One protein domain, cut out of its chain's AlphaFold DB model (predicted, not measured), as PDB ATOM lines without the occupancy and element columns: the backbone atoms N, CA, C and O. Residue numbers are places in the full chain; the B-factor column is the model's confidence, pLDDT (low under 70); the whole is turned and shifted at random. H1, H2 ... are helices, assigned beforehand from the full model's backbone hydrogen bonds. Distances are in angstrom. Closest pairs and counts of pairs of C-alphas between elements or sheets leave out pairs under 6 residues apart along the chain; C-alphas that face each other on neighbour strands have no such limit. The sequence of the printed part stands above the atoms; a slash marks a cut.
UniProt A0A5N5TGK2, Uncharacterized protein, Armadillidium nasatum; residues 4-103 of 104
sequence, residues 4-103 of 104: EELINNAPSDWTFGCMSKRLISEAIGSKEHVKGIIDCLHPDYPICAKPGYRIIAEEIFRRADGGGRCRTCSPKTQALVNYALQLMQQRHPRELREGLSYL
ATOM      1  N   GLU A   4     278.719 -25.175 126.416       85.50
ATOM      2  CA  GLU A   4     277.623 -25.768 125.639       85.50
ATOM      3  C   GLU A   4     276.539 -24.750 125.287       85.50
ATOM      4  O   GLU A   4     276.044 -24.707 124.161       85.50
ATOM      5  N   GLU A   5     276.179 -23.886 126.229       84.38
ATOM      6  CA  GLU A   5     275.184 -22.845 125.996       84.38
ATOM      7  C   GLU A   5     275.673 -21.826 124.956       84.38
ATOM      8  O   GLU A   5     274.921 -21.480 124.048       84.38
ATOM      9  N   LEU A   6     276.952 -21.434 125.010       84.00
ATOM     10  CA  LEU A   6     277.579 -20.603 123.976       84.00
ATOM     11  C   LEU A   6     277.590 -21.300 122.618       84.00
ATOM     12  O   LEU A   6     277.268 -20.697 121.600       84.00
ATOM     13  N   ILE A   7     277.995 -22.565 122.591       86.50
ATOM     14  CA  ILE A   7     278.135 -23.337 121.362       86.50
ATOM     15  C   ILE A   7     276.799 -23.409 120.629       86.50
ATOM     16  O   ILE A   7     276.750 -23.129 119.431       86.50
ATOM     17  N   ASN A   8     275.724 -23.739 121.345       87.38
ATOM     18  CA  ASN A   8     274.414 -23.959 120.744       87.38
ATOM     19  C   ASN A   8     273.624 -22.652 120.539       87.38
ATOM     20  O   ASN A   8     272.933 -22.530 119.534       87.38
ATOM     21  N   ASN A   9     273.757 -21.667 121.436       84.94
ATOM     22  CA  ASN A   9     272.891 -20.481 121.493       84.94
ATOM     23  C   ASN A   9     273.686 -19.172 121.613       84.94
ATOM     24  O   ASN A   9     273.354 -18.306 122.424       84.94
ATOM     25  N   ALA A  10     274.762 -19.023 120.839       81.31
ATOM     26  CA  ALA A  10     275.575 -17.818 120.927       81.31
ATOM     27  C   ALA A  10     274.765 -16.539 120.612       81.31
ATOM     28  O   ALA A  10     274.103 -16.486 119.572       81.31
ATOM     29  N   PRO A  11     274.851 -15.496 121.460       77.00
ATOM     30  CA  PRO A  11     274.220 -14.205 121.203       77.00
ATOM     31  C   PRO A  11     274.707 -13.564 119.898       77.00
ATOM     32  O   PRO A  11     275.878 -13.674 119.535       77.00
ATOM     33  N   SER A  12     273.819 -12.852 119.202       74.31
ATOM     34  CA  SER A  12     274.153 -12.157 117.949       74.31
ATOM     35  C   SER A  12     275.090 -10.961 118.142       74.31
ATOM     36  O   SER A  12     275.756 -10.549 117.198       74.31
ATOM     37  N   ASP A  13     275.137 -10.399 119.348       75.81
ATOM     38  CA  ASP A  13     276.003  -9.294 119.766       75.81
ATOM     39  C   ASP A  13     277.290  -9.778 120.458       75.81
ATOM     40  O   ASP A  13     278.014  -8.991 121.071       75.81
ATOM     41  N   TRP A  14     277.593 -11.077 120.374       72.69
ATOM     42  CA  TRP A  14     278.773 -11.637 121.012       72.69
ATOM     43  C   TRP A  14     280.057 -11.046 120.429       72.69
ATOM     44  O   TRP A  14     280.290 -11.067 119.222       72.69
ATOM     45  N   THR A  15     280.940 -10.575 121.309       67.94
ATOM     46  CA  THR A  15     282.257 -10.055 120.926       67.94
ATOM     47  C   THR A  15     283.364 -10.777 121.682       67.94
ATOM     48  O   THR A  15     283.132 -11.409 122.716       67.94
ATOM     49  N   PHE A  16     284.615 -10.621 121.238       66.38
ATOM     50  CA  PHE A  16     285.767 -11.158 121.970       66.38
ATOM     51  C   PHE A  16     285.870 -10.697 123.425       66.38
ATOM     52  O   PHE A  16     286.459 -11.390 124.251       66.38
ATOM     53  N   GLY A  17     285.312  -9.527 123.755       65.50
ATOM     54  CA  GLY A  17     285.274  -9.025 125.129       65.50
ATOM     55  C   GLY A  17     284.521  -9.957 126.083       65.50
ATOM     56  O   GLY A  17     284.833  -9.990 127.273       65.50
ATOM     57  N   CYS A  18     283.591 -10.753 125.550       69.06
ATOM     58  CA  CYS A  18     282.806 -11.751 126.271       69.06
ATOM     59  C   CYS A  18     283.558 -13.089 126.441       69.06
ATOM     60  O   CYS A  18     283.115 -13.960 127.192       69.06
ATOM     61  N   MET A  19     284.703 -13.272 125.768       78.69
ATOM     62  CA  MET A  19     285.492 -14.500 125.827       78.69
ATOM     63  C   MET A  19     286.404 -14.522 127.061       78.69
ATOM     64  O   MET A  19     287.045 -13.535 127.426       78.69
ATOM     65  N   SER A  20     286.485 -15.679 127.718       83.25
ATOM     66  CA  SER A  20     287.317 -15.886 128.905       83.25
ATOM     67  C   SER A  20     288.245 -17.079 128.714       83.25
ATOM     68  O   SER A  20     287.929 -18.001 127.964       83.25
ATOM     69  N   LYS A  21     289.370 -17.108 129.446       86.81
ATOM     70  CA  LYS A  21     290.271 -18.274 129.449       86.81
ATOM     71  C   LYS A  21     289.525 -19.564 129.791       86.81
ATOM     72  O   LYS A  21     289.790 -20.578 129.174       86.81
ATOM     73  N   ARG A  22     288.561 -19.508 130.717       87.88
ATOM     74  CA  ARG A  22     287.747 -20.667 131.101       87.88
ATOM     75  C   ARG A  22     286.941 -21.221 129.922       87.88
ATOM     76  O   ARG A  22     287.031 -22.412 129.661       87.88
ATOM     77  N   LEU A  23     286.216 -20.359 129.202       86.50
ATOM     78  CA  LEU A  23     285.454 -20.762 128.009       86.50
ATOM     79  C   LEU A  23     286.378 -21.345 126.931       86.50
ATOM     80  O   LEU A  23     286.066 -22.376 126.346       86.50
ATOM     81  N   ILE A  24     287.538 -20.720 126.713       87.69
ATOM     82  CA  ILE A  24     288.553 -21.210 125.772       87.69
ATOM     83  C   ILE A  24     289.031 -22.612 126.174       87.69
ATOM     84  O   ILE A  24     289.092 -23.500 125.329       87.69
ATOM     85  N   SER A  25     289.336 -22.837 127.453       91.25
ATOM     86  CA  SER A  25     289.820 -24.132 127.943       91.25
ATOM     87  C   SER A  25     288.777 -25.234 127.878       91.25
ATOM     88  O   SER A  25     289.123 -26.370 127.574       91.25
ATOM     89  N   GLU A  26     287.521 -24.912 128.181       90.06
ATOM     90  CA  GLU A  26     286.403 -25.850 128.083       90.06
ATOM     91  C   GLU A  26     286.137 -26.217 126.608       90.06
ATOM     92  O   GLU A  26     286.040 -27.399 126.288       90.06
ATOM     93  N   ALA A  27     286.132 -25.238 125.693       88.06
ATOM     94  CA  ALA A  27     285.926 -25.482 124.264       88.06
ATOM     95  C   ALA A  27     287.085 -26.279 123.640       88.06
ATOM     96  O   ALA A  27     286.860 -27.303 123.004       88.06
ATOM     97  N   ILE A  28     288.333 -25.861 123.868       89.50
ATOM     98  CA  ILE A  28     289.522 -26.556 123.343       89.50
ATOM     99  C   ILE A  28     289.753 -27.892 124.060       89.50
ATOM    100  O   ILE A  28     290.411 -28.773 123.527       89.50
ATOM    101  N   GLY A  29     289.225 -28.077 125.270       89.00
ATOM    102  CA  GLY A  29     289.338 -29.337 126.003       89.00
ATOM    103  C   GLY A  29     288.560 -30.498 125.377       89.00
ATOM    104  O   GLY A  29     288.849 -31.647 125.707       89.00
ATOM    105  N   SER A  30     287.607 -30.213 124.485       90.06
ATOM    106  CA  SER A  30     286.791 -31.209 123.797       90.06
ATOM    107  C   SER A  30     287.208 -31.339 122.338       90.06
ATOM    108  O   SER A  30     287.105 -30.396 121.552       90.06
ATOM    109  N   LYS A  31     287.606 -32.550 121.938       88.88
ATOM    110  CA  LYS A  31     287.952 -32.843 120.542       88.88
ATOM    111  C   LYS A  31     286.783 -32.589 119.582       88.88
ATOM    112  O   LYS A  31     287.010 -32.177 118.449       88.88
ATOM    113  N   GLU A  32     285.548 -32.822 120.028       90.81
ATOM    114  CA  GLU A  32     284.346 -32.563 119.229       90.81
ATOM    115  C   GLU A  32     284.201 -31.073 118.909       90.81
ATOM    116  O   GLU A  32     284.021 -30.702 117.750       90.81
ATOM    117  N   HIS A  33     284.338 -30.212 119.921       91.62
ATOM    118  CA  HIS A  33     284.246 -28.769 119.726       91.62
ATOM    119  C   HIS A  33     285.391 -28.245 118.873       91.62
ATOM    120  O   HIS A  33     285.155 -27.444 117.976       91.62
ATOM    121  N   VAL A  34     286.616 -28.724 119.109       90.94
ATOM    122  CA  VAL A  34     287.778 -28.347 118.298       90.94
ATOM    123  C   VAL A  34     287.537 -28.673 116.831       90.94
ATOM    124  O   VAL A  34     287.706 -27.794 115.992       90.94
ATOM    125  N   LYS A  35     287.080 -29.891 116.522       90.19
ATOM    126  CA  LYS A  35     286.753 -30.262 115.145       90.19
ATOM    127  C   LYS A  35     285.689 -29.336 114.553       90.19
ATOM    128  O   LYS A  35     285.911 -28.781 113.487       90.19
ATOM    129  N   GLY A  36     284.598 -29.088 115.280       89.56
ATOM    130  CA  GLY A  36     283.548 -28.175 114.826       89.56
ATOM    131  C   GLY A  36     284.038 -26.742 114.578       89.56
ATOM    132  O   GLY A  36     283.574 -26.098 113.645       89.56
ATOM    133  N   ILE A  37     284.995 -26.249 115.372       90.19
ATOM    134  CA  ILE A  37     285.626 -24.934 115.178       90.19
ATOM    135  C   ILE A  37     286.505 -24.924 113.922       90.19
ATOM    136  O   ILE A  37     286.451 -23.962 113.157       90.19
ATOM    137  N   ILE A  38     287.304 -25.970 113.693       88.75
ATOM    138  CA  ILE A  38     288.174 -26.072 112.511       88.75
ATOM    139  C   ILE A  38     287.358 -26.250 111.226       88.75
ATOM    140  O   ILE A  38     287.662 -25.598 110.229       88.75
ATOM    141  N   ASP A  39     286.277 -27.030 111.257       89.19
ATOM    142  CA  ASP A  39     285.380 -27.222 110.109       89.19
ATOM    143  C   ASP A  39     284.751 -25.884 109.644       89.19
ATOM    144  O   ASP A  39     284.509 -25.682 108.452       89.19
ATOM    145  N   CYS A  40     284.562 -24.915 110.553       89.06
ATOM    146  CA  CYS A  40     284.115 -23.552 110.217       89.06
ATOM    147  C   CYS A  40     285.168 -22.707 109.478       89.06
ATOM    148  O   CYS A  40     284.827 -21.664 108.908       89.06
ATOM    149  N   LEU A  41     286.444 -23.092 109.541       85.50
ATOM    150  CA  LEU A  41     287.553 -22.369 108.920       85.50
ATOM    151  C   LEU A  41     287.847 -22.840 107.496       85.50
ATOM    152  O   LEU A  41     288.569 -22.135 106.799       85.50
ATOM    153  N   HIS A  42     287.301 -23.981 107.061       85.69
ATOM    154  CA  HIS A  42     287.578 -24.530 105.735       85.69
ATOM    155  C   HIS A  42     287.259 -23.494 104.633       85.69
ATOM    156  O   HIS A  42     286.136 -22.984 104.597       85.69
ATOM    157  N   PRO A  43     288.200 -23.193 103.714       80.06
ATOM    158  CA  PRO A  43     288.048 -22.100 102.750       80.06
ATOM    159  C   PRO A  43     286.971 -22.383 101.696       80.06
ATOM    160  O   PRO A  43     286.154 -21.512 101.410       80.06
ATOM    161  N   ASP A  44     286.936 -23.609 101.159       80.88
ATOM    162  CA  ASP A  44     286.007 -23.967 100.076       80.88
ATOM    163  C   ASP A  44     284.647 -24.492 100.567       80.88
ATOM    164  O   ASP A  44     283.616 -24.248  99.942       80.88
ATOM    165  N   TYR A  45     284.630 -25.210 101.694       80.50
ATOM    166  CA  TYR A  45     283.447 -25.892 102.223       80.50
ATOM    167  C   TYR A  45     283.316 -25.692 103.742       80.50
ATOM    168  O   TYR A  45     283.476 -26.651 104.498       80.50
ATOM    169  N   PRO A  46     283.040 -24.466 104.227       81.94
ATOM    170  CA  PRO A  46     282.890 -24.223 105.658       81.94
ATOM    171  C   PRO A  46     281.645 -24.941 106.200       81.94
ATOM    172  O   PRO A  46     280.510 -24.529 105.945       81.94
ATOM    173  N   ILE A  47     281.846 -26.002 106.986       83.38
ATOM    174  CA  ILE A  47     280.763 -26.726 107.665       83.38
ATOM    175  C   ILE A  47     280.694 -26.219 109.102       83.38
ATOM    176  O   ILE A  47     281.322 -26.749 110.013       83.38
ATOM    177  N   CYS A  48     279.902 -25.171 109.312       85.12
ATOM    178  CA  CYS A  48     279.765 -24.554 110.622       85.12
ATOM    179  C   CYS A  48     278.415 -24.895 111.260       85.12
ATOM    180  O   CYS A  48     277.449 -24.139 111.172       85.12
ATOM    181  N   ALA A  49     278.348 -26.073 111.886       82.69
ATOM    182  CA  ALA A  49     277.102 -26.658 112.388       82.69
ATOM    183  C   ALA A  49     276.472 -25.894 113.565       82.69
ATOM    184  O   ALA A  49     275.280 -26.051 113.825       82.69
ATOM    185  N   LYS A  50     277.263 -25.101 114.301       87.50
ATOM    186  CA  LYS A  50     276.807 -24.404 115.508       87.50
ATOM    187  C   LYS A  50     277.311 -22.955 115.554       87.50
ATOM    188  O   LYS A  50     278.466 -22.701 115.203       87.50
ATOM    189  N   PRO A  51     276.486 -21.996 116.017       84.50
ATOM    190  CA  PRO A  51     276.822 -20.573 115.980       84.50
ATOM    191  C   PRO A  51     278.045 -20.222 116.838       84.50
ATOM    192  O   PRO A  51     278.855 -19.391 116.425       84.50
ATOM    193  N   GLY A  52     278.236 -20.881 117.985       84.75
ATOM    194  CA  GLY A  52     279.403 -20.627 118.830       84.75
ATOM    195  C   GLY A  52     280.718 -21.121 118.222       84.75
ATOM    196  O   GLY A  52     281.754 -20.507 118.467       84.75
ATOM    197  N   TYR A  53     280.697 -22.155 117.370       88.75
ATOM    198  CA  TYR A  53     281.900 -22.587 116.648       88.75
ATOM    199  C   TYR A  53     282.375 -21.511 115.678       88.75
ATOM    200  O   TYR A  53     283.561 -21.188 115.676       88.75
ATOM    201  N   ARG A  54     281.446 -20.887 114.940       85.69
ATOM    202  CA  ARG A  54     281.753 -19.761 114.048       85.69
ATOM    203  C   ARG A  54     282.418 -18.626 114.802       85.69
ATOM    204  O   ARG A  54     283.456 -18.144 114.373       85.69
ATOM    205  N   ILE A  55     281.829 -18.234 115.929       83.62
ATOM    206  CA  ILE A  55     282.356 -17.146 116.748       83.62
ATOM    207  C   ILE A  55     283.769 -17.485 117.183       83.62
ATOM    208  O   ILE A  55     284.670 -16.711 116.915       83.62
ATOM    209  N   ILE A  56     283.996 -18.650 117.793       83.50
ATOM    210  CA  ILE A  56     285.330 -19.035 118.267       83.50
ATOM    211  C   ILE A  56     286.338 -19.095 117.105       83.50
ATOM    212  O   ILE A  56     287.467 -18.626 117.254       83.50
ATOM    213  N   ALA A  57     285.932 -19.609 115.944       85.25
ATOM    214  CA  ALA A  57     286.749 -19.659 114.735       85.25
ATOM    215  C   ALA A  57     287.143 -18.255 114.238       85.25
ATOM    216  O   ALA A  57     288.320 -17.967 114.015       85.25
ATOM    217  N   GLU A  58     286.173 -17.353 114.106       80.25
ATOM    218  CA  GLU A  58     286.386 -15.970 113.662       80.25
ATOM    219  C   GLU A  58     287.256 -15.188 114.642       80.25
ATOM    220  O   GLU A  58     288.155 -14.444 114.256       80.25
ATOM    221  N   GLU A  59     287.008 -15.399 115.922       77.19
ATOM    222  CA  GLU A  59     287.575 -14.628 117.003       77.19
ATOM    223  C   GLU A  59     288.994 -15.067 117.396       77.19
ATOM    224  O   GLU A  59     289.827 -14.228 117.737       77.19
ATOM    225  N   ILE A  60     289.300 -16.366 117.339       75.81
ATOM    226  CA  ILE A  60     290.628 -16.895 117.690       75.81
ATOM    227  C   ILE A  60     291.500 -17.044 116.448       75.81
ATOM    228  O   ILE A  60     292.643 -16.590 116.442       75.81
ATOM    229  N   PHE A  61     290.970 -17.687 115.409       73.31
ATOM    230  CA  PHE A  61     291.764 -18.108 114.265       73.31
ATOM    231  C   PHE A  61     291.806 -17.019 113.193       73.31
ATOM    232  O   PHE A  61     292.896 -16.584 112.850       73.31
ATOM    233  N   ARG A  62     290.671 -16.477 112.727       71.25
ATOM    234  CA  ARG A  62     290.701 -15.438 111.669       71.25
ATOM    235  C   ARG A  62     291.306 -14.103 112.117       71.25
ATOM    236  O   ARG A  62     291.781 -13.339 111.281       71.25
ATOM    237  N   ARG A  63     291.301 -13.800 113.420       70.44
ATOM    238  CA  ARG A  63     292.013 -12.628 113.966       70.44
ATOM    239  C   ARG A  63     293.526 -12.830 114.040       70.44
ATOM    240  O   ARG A  63     294.261 -11.847 114.121       70.44
ATOM    241  N   ALA A  64     293.994 -14.073 114.047       65.88
ATOM    242  CA  ALA A  64     295.407 -14.389 114.008       65.88
ATOM    243  C   ALA A  64     295.903 -14.431 112.552       65.88
ATOM    244  O   ALA A  64     295.256 -15.007 111.684       65.88
ATOM    245  N   ASP A  65     297.063 -13.829 112.273       63.19
ATOM    246  CA  ASP A  65     297.779 -14.078 111.018       63.19
ATOM    247  C   ASP A  65     298.226 -15.554 110.939       63.19
ATOM    248  O   ASP A  65     298.176 -16.274 111.937       63.19
ATOM    249  N   GLY A  66     298.715 -16.022 109.783       56.31
ATOM    250  CA  GLY A  66     299.216 -17.403 109.625       56.31
ATOM    251  C   GLY A  66     300.349 -17.800 110.596       56.31
ATOM    252  O   GLY A  66     300.707 -18.971 110.685       56.31
ATOM    253  N   GLY A  67     300.904 -16.843 111.354       59.22
ATOM    254  CA  GLY A  67     301.851 -17.062 112.451       59.22
ATOM    255  C   GLY A  67     301.241 -16.949 113.855       59.22
ATOM    256  O   GLY A  67     301.990 -16.870 114.830       59.22
ATOM    257  N   GLY A  68     299.914 -16.900 113.992       61.06
ATOM    258  CA  GLY A  68     299.230 -16.805 115.280       61.06
ATOM    259  C   GLY A  68     299.142 -15.390 115.868       61.06
ATOM    260  O   GLY A  68     298.755 -15.234 117.027       61.06
ATOM    261  N   ARG A  69     299.537 -14.339 115.134       64.50
ATOM    262  CA  ARG A  69     299.641 -12.972 115.674       64.50
ATOM    263  C   ARG A  69     298.448 -12.126 115.257       64.50
ATOM    264  O   ARG A  69     298.197 -11.948 114.072       64.50
ATOM    265  N   CYS A  70     297.786 -11.497 116.221       70.50
ATOM    266  CA  CYS A  70     296.734 -10.528 115.936       70.50
ATOM    267  C   CYS A  70     297.233  -9.081 116.079       70.50
ATOM    268  O   CYS A  70     297.204  -8.507 117.163       70.50
ATOM    269  N   ARG A  71     297.677  -8.460 114.980       66.06
ATOM    270  CA  ARG A  71     298.306  -7.118 115.006       66.06
ATOM    271  C   ARG A  71     297.366  -5.977 115.414       66.06
ATOM    272  O   ARG A  71     297.839  -4.939 115.856       66.06
ATOM    273  N   THR A  72     296.060  -6.161 115.250       72.88
ATOM    274  CA  THR A  72     295.019  -5.164 115.560       72.88
ATOM    275  C   THR A  72     294.318  -5.429 116.892       72.88
ATOM    276  O   THR A  72     293.436  -4.672 117.296       72.88
ATOM    277  N   CYS A  73     294.685  -6.505 117.593       74.00
ATOM    278  CA  CYS A  73     294.069  -6.878 118.856       74.00
ATOM    279  C   CYS A  73     294.559  -6.004 120.014       74.00
ATOM    280  O   CYS A  73     295.732  -5.652 120.108       74.00
ATOM    281  N   SER A  74     293.669  -5.738 120.976       79.62
ATOM    282  CA  SER A  74     294.086  -5.212 122.281       79.62
ATOM    283  C   SER A  74     295.033  -6.199 122.991       79.62
ATOM    284  O   SER A  74     294.939  -7.408 122.748       79.62
ATOM    285  N   PRO A  75     295.877  -5.757 123.944       82.75
ATOM    286  CA  PRO A  75     296.756  -6.660 124.694       82.75
ATOM    287  C   PRO A  75     296.010  -7.811 125.389       82.75
ATOM    288  O   PRO A  75     296.477  -8.950 125.401       82.75
ATOM    289  N   LYS A  76     294.808  -7.540 125.921       81.12
ATOM    290  CA  LYS A  76     293.955  -8.557 126.557       81.12
ATOM    291  C   LYS A  76     293.470  -9.595 125.541       81.12
ATOM    292  O   LYS A  76     293.502 -10.791 125.816       81.12
ATOM    293  N   THR A  77     293.050  -9.130 124.368       78.94
ATOM    294  CA  THR A  77     292.606  -9.967 123.248       78.94
ATOM    295  C   THR A  77     293.757 -10.843 122.745       78.94
ATOM    296  O   THR A  77     293.613 -12.059 122.668       78.94
ATOM    297  N   GLN A  78     294.937 -10.261 122.519       83.31
ATOM    298  CA  GLN A  78     296.132 -11.005 122.115       83.31
ATOM    299  C   GLN A  78     296.504 -12.086 123.142       83.31
ATOM    300  O   GLN A  78     296.823 -13.208 122.761       83.31
ATOM    301  N   ALA A  79     296.425 -11.791 124.444       85.19
ATOM    302  CA  ALA A  79     296.729 -12.772 125.484       85.19
ATOM    303  C   ALA A  79     295.772 -13.979 125.468       85.19
ATOM    304  O   ALA A  79     296.197 -15.097 125.756       85.19
ATOM    305  N   LEU A  80     294.497 -13.770 125.133       85.19
ATOM    306  CA  LEU A  80     293.510 -14.844 124.989       85.19
ATOM    307  C   LEU A  80     293.737 -15.660 123.709       85.19
ATOM    308  O   LEU A  80     293.703 -16.885 123.780       85.19
ATOM    309  N   VAL A  81     294.031 -15.005 122.580       83.75
ATOM    310  CA  VAL A  81     294.393 -15.687 121.322       83.75
ATOM    311  C   VAL A  81     295.645 -16.542 121.526       83.75
ATOM    312  O   VAL A  81     295.619 -17.741 121.271       83.75
ATOM    313  N   ASN A  82     296.716 -15.972 122.088       86.38
ATOM    314  CA  ASN A  82     297.950 -16.707 122.377       86.38
ATOM    315  C   ASN A  82     297.696 -17.892 123.320       86.38
ATOM    316  O   ASN A  82     298.230 -18.976 123.101       86.38
ATOM    317  N   TYR A  83     296.867 -17.699 124.351       88.94
ATOM    318  CA  TYR A  83     296.481 -18.773 125.265       88.94
ATOM    319  C   TYR A  83     295.759 -19.913 124.537       88.94
ATOM    320  O   TYR A  83     296.096 -21.079 124.738       88.94
ATOM    321  N   ALA A  84     294.803 -19.582 123.668       88.06
ATOM    322  CA  ALA A  84     294.073 -20.558 122.871       88.06
ATOM    323  C   ALA A  84     294.999 -21.336 121.928       88.06
ATOM    324  O   ALA A  84     294.960 -22.565 121.907       88.06
ATOM    325  N   LEU A  85     295.877 -20.636 121.203       88.00
ATOM    326  CA  LEU A  85     296.834 -21.256 120.284       88.00
ATOM    327  C   LEU A  85     297.819 -22.171 121.022       88.00
ATOM    328  O   LEU A  85     298.054 -23.291 120.577       88.00
ATOM    329  N   GLN A  86     298.342 -21.745 122.175       90.50
ATOM    330  CA  GLN A  86     299.209 -22.585 123.009       90.50
ATOM    331  C   GLN A  86     298.481 -23.832 123.515       90.50
ATOM    332  O   GLN A  86     299.038 -24.929 123.486       90.50
ATOM    333  N   LEU A  87     297.229 -23.687 123.954       91.19
ATOM    334  CA  LEU A  87     296.440 -24.814 124.439       91.19
ATOM    335  C   LEU A  87     296.123 -25.810 123.312       91.19
ATOM    336  O   LEU A  87     296.260 -27.019 123.503       91.19
ATOM    337  N   MET A  88     295.773 -25.305 122.128       90.31
ATOM    338  CA  MET A  88     295.608 -26.104 120.912       90.31
ATOM    339  C   MET A  88     296.908 -26.812 120.530       90.31
ATOM    340  O   MET A  88     296.888 -28.000 120.234       90.31
ATOM    341  N   GLN A  89     298.055 -26.137 120.603       90.69
ATOM    342  CA  GLN A  89     299.347 -26.748 120.290       90.69
ATOM    343  C   GLN A  89     299.679 -27.906 121.241       90.69
ATOM    344  O   GLN A  89     300.258 -28.904 120.818       90.69
ATOM    345  N   GLN A  90     299.293 -27.789 122.512       92.62
ATOM    346  CA  GLN A  90     299.519 -28.827 123.519       92.62
ATOM    347  C   GLN A  90     298.554 -30.012 123.383       92.62
ATOM    348  O   GLN A  90     298.961 -31.149 123.612       92.62
ATOM    349  N   ARG A  91     297.281 -29.763 123.050       93.50
ATOM    350  CA  ARG A  91     296.219 -30.788 123.106       93.50
ATOM    351  C   ARG A  91     295.774 -31.317 121.744       93.50
ATOM    352  O   ARG A  91     295.441 -32.492 121.627       93.50
ATOM    353  N   HIS A  92     295.789 -30.460 120.733       93.31
ATOM    354  CA  HIS A  92     295.241 -30.694 119.395       93.31
ATOM    355  C   HIS A  92     296.189 -30.163 118.299       93.31
ATOM    356  O   HIS A  92     295.798 -29.336 117.471       93.31
ATOM    357  N   PRO A  93     297.473 -30.585 118.279       91.38
ATOM    358  CA  PRO A  93     298.470 -30.013 117.370       91.38
ATOM    359  C   PRO A  93     298.171 -30.272 115.887       91.38
ATOM    360  O   PRO A  93     298.661 -29.536 115.031       91.38
ATOM    361  N   ARG A  94     297.401 -31.321 115.565       91.06
ATOM    362  CA  ARG A  94     297.012 -31.636 114.182       91.06
ATOM    363  C   ARG A  94     295.921 -30.686 113.707       91.06
ATOM    364  O   ARG A  94     296.089 -30.055 112.672       91.06
ATOM    365  N   GLU A  95     294.878 -30.536 114.511       90.44
ATOM    366  CA  GLU A  95     293.744 -29.652 114.259       90.44
ATOM    367  C   GLU A  95     294.191 -28.182 114.223       90.44
ATOM    368  O   GLU A  95     293.738 -27.417 113.378       90.44
ATOM    369  N   LEU A  96     295.154 -27.792 115.071       88.31
ATOM    370  CA  LEU A  96     295.781 -26.470 114.995       88.31
ATOM    371  C   LEU A  96     296.468 -26.237 113.646       88.31
ATOM    372  O   LEU A  96     296.290 -25.186 113.040       88.31
ATOM    373  N   ARG A  97     297.274 -27.201 113.182       87.69
ATOM    374  CA  ARG A  97     297.986 -27.080 111.904       87.69
ATOM    375  C   ARG A  97     297.013 -26.976 110.734       87.69
ATOM    376  O   ARG A  97     297.230 -26.155 109.852       87.69
ATOM    377  N   GLU A  98     295.967 -27.791 110.750       87.44
ATOM    378  CA  GLU A  98     294.900 -27.766 109.750       87.44
ATOM    379  C   GLU A  98     294.190 -26.405 109.733       87.44
ATOM    380  O   GLU A  98     294.168 -25.740 108.700       87.44
ATOM    381  N   GLY A  99     293.733 -25.925 110.892       84.88
ATOM    382  CA  GLY A  99     293.092 -24.616 111.013       84.88
ATOM    383  C   GLY A  99     293.961 -23.460 110.525       84.88
ATOM    384  O   GLY A  99     293.472 -22.577 109.831       84.88
ATOM    385  N   LEU A 100     295.258 -23.474 110.851       83.50
ATOM    386  CA  LEU A 100     296.197 -22.456 110.373       83.50
ATOM    387  C   LEU A 100     296.455 -22.557 108.864       83.50
ATOM    388  O   LEU A 100     296.645 -21.526 108.228       83.50
ATOM    389  N   SER A 101     296.430 -23.762 108.283       83.38
ATOM    390  CA  SER A 101     296.581 -23.942 106.831       83.38
ATOM    391  C   SER A 101     295.409 -23.380 106.026       83.38
ATOM    392  O   SER A 101     295.583 -23.042 104.866       83.38
ATOM    393  N   TYR A 102     294.236 -23.223 106.642       82.44
ATOM    394  CA  TYR A 102     293.088 -22.563 106.016       82.44
ATOM    395  C   TYR A 102     293.183 -21.029 106.020       82.44
ATOM    396  O   TYR A 102     292.393 -20.364 105.353       82.44
ATOM    397  N   LEU A 103     294.125 -20.456 106.776       73.00
ATOM    398  CA  LEU A 103     294.303 -19.008 106.933       73.00
ATOM    399  C   LEU A 103     295.521 -18.450 106.181       73.00
ATOM    400  O   LEU A 103     295.761 -17.242 106.245       73.00
TER     401      LEU A 103
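Overview. This is residues 4 to 103 of the 104 residues of an uncharacterized protein of Armadillidium nasatum (UniProt A0A5N5TGK2). Six helices make a rounded ball, H4 across its middle, H1 at one end of H4 and H3 beside H6. The 100 printed residues include helices H1 to H6, the class all helix. It is compact, radius of gyration of the C-alphas 12.2 A, spans 29 by 27 by 24 A.

Along the chain. H1 is residues 4 to 9, H2 21 to 28, H3 31 to 39, H4 51 to 62, H5, 24.2 A long, 75 to 91 and H6 93 to 101. C-alpha 4 is at (277.623, -25.768, 125.639) and C-alpha 101 at (296.581, -23.942, 106.831).

Arrangement. H4 touches H1 with residues 51 to 53 alone, closest C-alphas Ile 7 and Gly 52, 3.9 A. H3 touches H6, closest C-alphas Ile 38 and Gly 99, 5.3 A. H4 has 7 of 8 O i to N i+4 pairs within hydrogen-bond range, the other helices every pair.

Size, cuts and confidence. The uncut printed part has long links H1 to H2, H3 to H4 and H4 to H5. Residues 15 to 18, 64 to 69 and 71 have pLDDT under 70.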